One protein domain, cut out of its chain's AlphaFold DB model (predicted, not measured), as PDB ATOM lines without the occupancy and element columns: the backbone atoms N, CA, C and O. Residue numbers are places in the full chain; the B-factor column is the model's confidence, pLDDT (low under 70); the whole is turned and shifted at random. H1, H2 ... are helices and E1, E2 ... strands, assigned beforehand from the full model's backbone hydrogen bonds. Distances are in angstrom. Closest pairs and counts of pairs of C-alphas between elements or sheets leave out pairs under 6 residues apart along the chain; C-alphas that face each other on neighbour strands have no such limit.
ATOM      1  N   ALA A  74      14.854  31.554  39.193       80.94
ATOM      2  CA  ALA A  74      13.612  31.188  39.879       80.94
ATOM      3  C   ALA A  74      12.454  30.887  38.901       80.94
ATOM      4  O   ALA A  74      11.532  30.151  39.248       80.94
ATOM      5  N   ILE A  75      12.529  31.406  37.668       87.25
ATOM      6  CA  ILE A  75      11.544  31.173  36.604       87.25
ATOM      7  C   ILE A  75      11.453  29.679  36.263       87.25
ATOM      8  O   ILE A  75      10.348  29.172  36.099       87.25
ATOM      9  N   SER A  76      12.569  28.943  36.281       88.12
ATOM     10  CA  SER A  76      12.574  27.503  35.985       88.12
ATOM     11  C   SER A  76      11.705  26.680  36.946       88.12
ATOM     12  O   SER A  76      11.159  25.650  36.558       88.12
ATOM     13  N   VAL A  77      11.554  27.121  38.202       90.00
ATOM     14  CA  VAL A  77      10.672  26.454  39.176       90.00
ATOM     15  C   VAL A  77       9.208  26.704  38.829       90.00
ATOM     16  O   VAL A  77       8.410  25.769  38.848       90.00
ATOM     17  N   ILE A  78       8.866  27.946  38.483       92.00
ATOM     18  CA  ILE A  78       7.499  28.347  38.128       92.00
ATOM     19  C   ILE A  78       7.055  27.645  36.842       92.00
ATOM     20  O   ILE A  78       5.954  27.106  36.790       92.00
ATOM     21  N   GLU A  79       7.920  27.594  35.828       93.19
ATOM     22  CA  GLU A  79       7.645  26.879  34.580       93.19
ATOM     23  C   GLU A  79       7.364  25.397  34.842       93.19
ATOM     24  O   GLU A  79       6.345  24.872  34.397       93.19
ATOM     25  N   LEU A  80       8.218  24.726  35.624       92.25
ATOM     26  CA  LEU A  80       8.018  23.320  35.973       92.25
ATOM     27  C   LEU A  80       6.696  23.095  36.721       92.25
ATOM     28  O   LEU A  80       5.996  22.124  36.447       92.25
ATOM     29  N   GLN A  81       6.342  23.988  37.647       93.12
ATOM     30  CA  GLN A  81       5.066  23.928  38.357       93.12
ATOM     31  C   GLN A  81       3.880  24.098  37.404       93.12
ATOM     32  O   GLN A  81       2.942  23.307  37.480       93.12
ATOM     33  N   ALA A  82       3.938  25.063  36.484       96.31
ATOM     34  CA  ALA A  82       2.898  25.276  35.480       96.31
ATOM     35  C   ALA A  82       2.715  24.037  34.585       96.31
ATOM     36  O   ALA A  82       1.589  23.578  34.405       96.31
ATOM     37  N   PHE A  83       3.812  23.433  34.109       96.06
ATOM     38  CA  PHE A  83       3.758  22.183  33.346       96.06
ATOM     39  C   PHE A  83       3.120  21.042  34.142       96.06
ATOM     40  O   PHE A  83       2.272  20.329  33.614       96.06
ATOM     41  N   ILE A  84       3.503  20.855  35.409       94.69
ATOM     42  CA  ILE A  84       2.941  19.791  36.255       94.69
ATOM     43  C   ILE A  84       1.438  19.997  36.469       94.69
ATOM     44  O   ILE A  84       0.680  19.035  36.356       94.69
ATOM     45  N   VAL A  85       1.003  21.227  36.755       95.75
ATOM     46  CA  VAL A  85      -0.419  21.551  36.942       95.75
ATOM     47  C   VAL A  85      -1.209  21.265  35.669       95.75
ATOM     48  O   VAL A  85      -2.237  20.597  35.743       95.75
ATOM     49  N   GLU A  86      -0.716  21.693  34.508       95.62
ATOM     50  CA  GLU A  86      -1.391  21.460  33.226       95.62
ATOM     51  C   GLU A  86      -1.500  19.962  32.908       95.62
ATOM     52  O   GLU A  86      -2.564  19.473  32.520       95.62
ATOM     53  N   LEU A  87      -0.417  19.208  33.125       95.19
ATOM     54  CA  LEU A  87      -0.393  17.767  32.884       95.19
ATOM     55  C   LEU A  87      -1.369  17.025  33.797       95.19
ATOM     56  O   LEU A  87      -2.124  16.188  33.313       95.19
ATOM     57  N   LEU A  88      -1.378  17.331  35.095       93.25
ATOM     58  CA  LEU A  88      -2.246  16.649  36.059       93.25
ATOM     59  C   LEU A  88      -3.715  17.080  35.960       93.25
ATOM     60  O   LEU A  88      -4.590  16.312  36.343       93.25
ATOM     61  N   SER A  89      -3.997  18.280  35.445       93.75
ATOM     62  CA  SER A  89      -5.374  18.760  35.258       93.75
ATOM     63  C   SER A  89      -6.056  18.129  34.045       93.75
ATOM     64  O   SER A  89      -7.275  17.972  34.035       93.75
ATOM     65  N   ASN A  90      -5.286  17.770  33.012       95.31
ATOM     66  CA  ASN A  90      -5.831  17.263  31.751       95.31
ATOM     67  C   ASN A  90      -5.606  15.766  31.538       95.31
ATOM     68  O   ASN A  90      -6.349  15.153  30.768       95.31
ATOM     69  N   PHE A  91      -4.602  15.168  32.184       96.06
ATOM     70  CA  PHE A  91      -4.203  13.790  31.927       96.06
ATOM     71  C   PHE A  91      -4.114  12.945  33.196       96.06
ATOM     72  O   PHE A  91      -3.646  13.379  34.247       96.06
ATOM     73  N   GLU A  92      -4.500  11.684  33.055       94.75
ATOM     74  CA  GLU A  92      -4.258  10.626  34.023       94.75
ATOM     75  C   GLU A  92      -3.079   9.762  33.556       94.75
ATOM     76  O   GLU A  92      -3.039   9.285  32.415       94.75
ATOM     77  N   PHE A  93      -2.121   9.537  34.456       94.00
ATOM     78  CA  PHE A  93      -0.936   8.721  34.202       94.00
ATOM     79  C   PHE A  93      -1.038   7.392  34.947       94.00
ATOM     80  O   PHE A  93      -1.207   7.357  36.164       94.00
ATOM     81  N   SER A  94      -0.865   6.284  34.229       94.00
ATOM     82  CA  SER A  94      -0.875   4.933  34.797       94.00
ATOM     83  C   SER A  94       0.381   4.144  34.425       94.00
ATOM     84  O   SER A  94       1.078   4.424  33.443       94.00
ATOM     85  N   LYS A  95       0.702   3.158  35.268       93.69
ATOM     86  CA  LYS A  95       1.892   2.314  35.129       93.69
ATOM     87  C   LYS A  95       1.807   1.445  33.872       93.69
ATOM     88  O   LYS A  95       0.754   0.897  33.560       93.69
ATOM     89  N   THR A  96       2.940   1.261  33.200       93.75
ATOM     90  CA  THR A  96       3.116   0.218  32.177       93.75
ATOM     91  C   THR A  96       3.948  -0.932  32.755       93.75
ATOM     92  O   THR A  96       4.683  -0.704  33.716       93.75
ATOM     93  N   PRO A  97       3.929  -2.145  32.173       92.00
ATOM     94  CA  PRO A  97       4.771  -3.256  32.641       92.00
ATOM     95  C   PRO A  97       6.278  -2.952  32.641       92.00
ATOM     96  O   PRO A  97       7.050  -3.594  33.347       92.00
ATOM     97  N   LYS A  98       6.720  -1.966  31.850       91.12
ATOM     98  CA  LYS A  98       8.119  -1.530  31.811       91.12
ATOM     99  C   LYS A  98       8.524  -0.687  33.025       91.12
ATOM    100  O   LYS A  98       9.719  -0.509  33.245       91.12
ATOM    101  N   ILE A  99       7.576  -0.175  33.817       90.88
ATOM    102  CA  ILE A  99       7.891   0.745  34.919       90.88
ATOM    103  C   ILE A  99       8.718   0.087  36.027       90.88
ATOM    104  O   ILE A  99       9.552   0.748  36.638       90.88
ATOM    105  N   ASP A 100       8.538  -1.218  36.240       89.62
ATOM    106  CA  ASP A 100       9.264  -1.978  37.267       89.62
ATOM    107  C   ASP A 100      10.745  -2.173  36.909       89.62
ATOM    108  O   ASP A 100      11.568  -2.475  37.768       89.62
ATOM    109  N   LYS A 101      11.094  -1.945  35.639       93.00
ATOM    110  CA  LYS A 101      12.457  -2.007  35.106       93.00
ATOM    111  C   LYS A 101      13.120  -0.634  35.022       93.00
ATOM    112  O   LYS A 101      14.193  -0.512  34.431       93.00
ATOM    113  N   ILE A 102      12.492   0.412  35.562       92.75
ATOM    114  CA  ILE A 102      13.061   1.758  35.515       92.75
ATOM    115  C   ILE A 102      14.250   1.862  36.458       92.75
ATOM    116  O   ILE A 102      14.171   1.596  37.659       92.75
ATOM    117  N   ARG A 103      15.360   2.329  35.899       90.75
ATOM    118  CA  ARG A 103      16.599   2.632  36.595       90.75
ATOM    119  C   ARG A 103      16.854   4.128  36.559       90.75
ATOM    120  O   ARG A 103      16.382   4.853  35.688       90.75
ATOM    121  N   ARG A 104      17.590   4.591  37.565       87.25
ATOM    122  CA  ARG A 104      18.061   5.971  37.643       87.25
ATOM    123  C   ARG A 104      19.484   6.006  37.115       87.25
ATOM    124  O   ARG A 104      20.360   5.434  37.755       87.25
ATOM    125  N   GLU A 105      19.701   6.710  36.017       85.12
ATOM    126  CA  GLU A 105      21.019   6.860  35.413       85.12
ATOM    127  C   GLU A 105      21.571   8.259  35.698       85.12
ATOM    128  O   GLU A 105      20.857   9.262  35.588       85.12
ATOM    129  N   ALA A 106      22.837   8.334  36.109       73.44
ATOM    130  CA  ALA A 106      23.499   9.597  36.412       73.44
ATOM    131  C   ALA A 106      24.181  10.143  35.147       73.44
ATOM    132  O   ALA A 106      25.345   9.855  34.883       73.44
ATOM    133  N   ALA A 107      23.460  10.960  34.378       72.06
ATOM    134  CA  ALA A 107      23.912  11.520  33.105       72.06
ATOM    135  C   ALA A 107      23.844  13.056  33.129       72.06
ATOM    136  O   ALA A 107      22.992  13.661  32.484       72.06
ATOM    137  N   VAL A 108      24.726  13.699  33.911       74.38
ATOM    138  CA  VAL A 108      24.694  15.141  34.273       74.38
ATOM    139  C   VAL A 108      23.471  15.519  35.123       74.38
ATOM    140  O   VAL A 108      23.634  16.089  36.200       74.38
ATOM    141  N   ALA A 109      22.270  15.141  34.693       79.25
ATOM    142  CA  ALA A 109      21.060  15.062  35.497       79.25
ATOM    143  C   ALA A 109      20.719  13.594  35.805       79.25
ATOM    144  O   ALA A 109      21.239  12.668  35.182       79.25
ATOM    145  N   MET A 110      19.834  13.375  36.779       86.00
ATOM    146  CA  MET A 110      19.266  12.046  37.007       86.00
ATOM    147  C   MET A 110      18.156  11.807  35.991       86.00
ATOM    148  O   MET A 110      17.136  12.492  36.038       86.00
ATOM    149  N   VAL A 111      18.346  10.834  35.104       89.75
ATOM    150  CA  VAL A 111      17.374  10.491  34.059       89.75
ATOM    151  C   VAL A 111      16.844   9.067  34.251       89.75
ATOM    152  O   VAL A 111      17.577   8.204  34.745       89.75
ATOM    153  N   PRO A 112      15.571   8.803  33.917       92.25
ATOM    154  CA  PRO A 112      15.034   7.452  33.905       92.25
ATOM    155  C   PRO A 112      15.482   6.699  32.645       92.25
ATOM    156  O   PRO A 112      15.426   7.229  31.535       92.25
ATOM    157  N   THR A 113      15.895   5.450  32.816       93.12
ATOM    158  CA  THR A 113      16.183   4.505  31.727       93.12
ATOM    159  C   THR A 113      15.487   3.178  32.010       93.12
ATOM    160  O   THR A 113      15.214   2.854  33.165       93.12
ATOM    161  N   VAL A 114      15.174   2.400  30.975       93.06
ATOM    162  CA  VAL A 114      14.622   1.045  31.138       93.06
ATOM    163  C   VAL A 114      15.769   0.036  31.114       93.06
ATOM    164  O   VAL A 114      16.639   0.084  30.243       93.06
ATOM    165  N   GLU A 115      15.787  -0.884  32.077       90.88
ATOM    166  CA  GLU A 115      16.772  -1.962  32.139       90.88
ATOM    167  C   GLU A 115      16.789  -2.783  30.840       90.88
ATOM    168  O   GLU A 115      15.754  -3.274  30.388       90.88
ATOM    169  N   GLY A 116      17.976  -2.929  30.245       88.62
ATOM    170  CA  GLY A 116      18.167  -3.610  28.960       88.62
ATOM    171  C   GLY A 116      17.933  -2.737  27.720       88.62
ATOM    172  O   GLY A 116      18.214  -3.188  26.618       88.62
ATOM    173  N   GLU A 117      17.485  -1.487  27.875       89.56
ATOM    174  CA  GLU A 117      17.191  -0.559  26.768       89.56
ATOM    175  C   GLU A 117      18.013   0.741  26.872       89.56
ATOM    176  O   GLU A 117      17.541   1.821  26.520       89.56
ATOM    177  N   ILE A 118      19.255   0.654  27.366       82.44
ATOM    178  CA  ILE A 118      20.135   1.822  27.583       82.44
ATOM    179  C   ILE A 118      20.387   2.587  26.275       82.44
ATOM    180  O   ILE A 118      20.399   3.815  26.273       82.44
ATOM    181  N   GLU A 119      20.528   1.874  25.153       88.44
ATOM    182  CA  GLU A 119      20.740   2.471  23.825       88.44
ATOM    183  C   GLU A 119      19.548   3.312  23.340       88.44
ATOM    184  O   GLU A 119      19.722   4.200  22.510       88.44
ATOM    185  N   GLN A 120      18.349   3.086  23.888       87.69
ATOM    186  CA  GLN A 120      17.161   3.896  23.588       87.69
ATOM    187  C   GLN A 120      17.135   5.215  24.379       87.69
ATOM    188  O   GLN A 120      16.256   6.049  24.176       87.69
ATOM    189  N   GLY A 121      18.109   5.428  25.269       89.00
ATOM    190  CA  GLY A 121      18.287   6.670  26.008       89.00
ATOM    191  C   GLY A 121      17.275   6.872  27.138       89.00
ATOM    192  O   GLY A 121      16.814   5.928  27.781       89.00
ATOM    193  N   CYS A 122      16.982   8.143  27.427       91.62
ATOM    194  CA  CYS A 122      16.077   8.544  28.503       91.62
ATOM    195  C   CYS A 122      14.626   8.215  28.140       91.62
ATOM    196  O   CYS A 122      14.087   8.758  27.177       91.62
ATOM    197  N   GLN A 123      13.969   7.391  28.955       90.81
ATOM    198  CA  GLN A 123      12.580   7.004  28.737       90.81
ATOM    199  C   GLN A 123      11.841   6.726  30.047       90.81
ATOM    200  O   GLN A 123      12.378   6.136  30.985       90.81
ATOM    201  N   LEU A 124      10.569   7.130  30.082       93.25
ATOM    202  CA  LEU A 124       9.632   6.834  31.161       93.25
ATOM    203  C   LEU A 124       8.293   6.389  30.542       93.25
ATOM    204  O   LEU A 124       7.442   7.228  30.251       93.25
ATOM    205  N   PRO A 125       8.105   5.083  30.287       92.69
ATOM    206  CA  PRO A 125       6.921   4.563  29.619       92.69
ATOM    207  C   PRO A 125       5.718   4.608  30.565       92.69
ATOM    208  O   PRO A 125       5.557   3.762  31.451       92.69
ATOM    209  N   LEU A 126       4.859   5.603  30.358       94.19
ATOM    210  CA  LEU A 126       3.597   5.791  31.067       94.19
ATOM    211  C   LEU A 126       2.434   5.609  30.097       94.19
ATOM    212  O   LEU A 126       2.513   6.005  28.934       94.19
ATOM    213  N   ARG A 127       1.335   5.034  30.583       94.62
ATOM    214  CA  ARG A 127       0.058   5.093  29.876       94.62
ATOM    215  C   ARG A 127      -0.604   6.417  30.233       94.62
ATOM    216  O   ARG A 127      -0.786   6.703  31.413       94.62
ATOM    217  N   VAL A 128      -0.960   7.188  29.213       95.31
ATOM    218  CA  VAL A 128      -1.590   8.504  29.349       95.31
ATOM    219  C   VAL A 128      -3.026   8.408  28.844       95.31
ATOM    220  O   VAL A 128      -3.265   7.884  27.756       95.31
ATOM    221  N   ALA A 129      -3.974   8.885  29.637       95.06
ATOM    222  CA  ALA A 129      -5.374   9.050  29.260       95.06
ATOM    223  C   ALA A 129      -5.826  10.470  29.612       95.06
ATOM    224  O   ALA A 129      -5.163  11.142  30.396       95.06
ATOM    225  N   PHE A 130      -6.937  10.940  29.048       94.94
ATOM    226  CA  PHE A 130      -7.540  12.186  29.519       94.94
ATOM    227  C   PHE A 130      -8.107  11.987  30.924       94.94
ATOM    228  O   PHE A 130      -8.756  10.974  31.190       94.94
ATOM    229  N   ALA A 131      -7.862  12.954  31.806       90.56
ATOM    230  CA  ALA A 131      -8.457  12.969  33.131       90.56
ATOM    231  C   ALA A 131      -9.980  13.116  33.005       90.56
ATOM    232  O   ALA A 131     -10.478  13.923  32.211       90.56
ATOM    233  N   GLN A 132     -10.730  12.341  33.790       83.00
ATOM    234  CA  GLN A 132     -12.165  12.565  33.922       83.00
ATOM    235  C   GLN A 132     -12.365  13.896  34.645       83.00
ATOM    236  O   GLN A 132     -11.982  14.040  35.804       83.00
ATOM    237  N   LYS A 133     -12.937  14.886  33.954       77.94
ATOM    238  CA  LYS A 133     -13.393  16.105  34.619       77.94
ATOM    239  C   LYS A 133     -14.550  15.703  35.522       77.94
ATOM    240  O   LYS A 133     -15.539  15.171  35.024       77.94
ATOM    241  N   GLY A 134     -14.390  15.892  36.831       66.62
ATOM    242  CA  GLY A 134     -15.517  15.780  37.749       66.62
ATOM    243  C   GLY A 134     -16.627  16.707  37.263       66.62
ATOM    244  O   GLY A 134     -16.338  17.833  36.856       66.62
ATOM    245  N   GLU A 135     -17.861  16.209  37.230       58.31
ATOM    246  CA  GLU A 135     -19.026  17.083  37.122       58.31
ATOM    247  C   GLU A 135     -18.983  18.015  38.345       58.31
ATOM    248  O   GLU A 135     -18.950  17.530  39.479       58.31
ATOM    249  N   GLU A 136     -18.848  19.323  38.105       49.41
ATOM    250  CA  GLU A 136     -19.006  20.356  39.141       49.41
ATOM    251  C   GLU A 136     -20.427  20.356  39.714       49.41
ATOM    252  O   GLU A 136     -21.389  20.211  38.921       49.41
TER     253      GLU A 136
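AT A GLANCE: This is residues 74 to 136 of the 136 residues of an uncharacterized protein of Gymnopus luxurians FD-317 M1 (UniProt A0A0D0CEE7). The domain is an open, flat U whose base is the strand pair E1 and E4, with the helix H1 as one arm, residues 75 to 86 sticking out free, and the hairpin E2 and E3 as the other. The 63 printed residues, mixed in class, run H1, E1, E2, E3, E4, with two antiparallel two-strand sheets. The whole is loose, radius of gyration of the C-alphas 14.9 A, spanning 45 by 34 by 14 A.

HOW THE PARTS SIT: H1, residues 75 to 90, with every O i to N i+4 pair within hydrogen-bond range, has a tight link to E1, residues 91 to 95. E1 is antiparallel to E4, residues 126 to 130, at 150 degrees; N 92 and O 129 are 2.8 A apart. The closest C-alphas of H1 and E4, Asn 90 and Phe 130, are 5.8 A apart. E2, residues 102 to 107, and E3, residues 109 to 114, form an antiparallel hairpin at 144 degrees; N 105 and O 111 are 2.9 A apart. Both are apart from H1, E1 and E4.

IN THESE COORDINATES: H1 runs 22.8 A from C-alpha 75 at (11.544, 31.173, 36.604). E1 to E4 measure 13.4, 14.8, 16.0 and 12.9 A; E4 ends at C-alpha 130, (-7.540, 12.186, 29.519).

THE WHOLE: The farthest C-alphas, Glu 119 and Glu 136, are 46.2 A apart. The printed part has no cut; E3 to E4 is a long link. Residues 134 to 136 have pLDDT under 70.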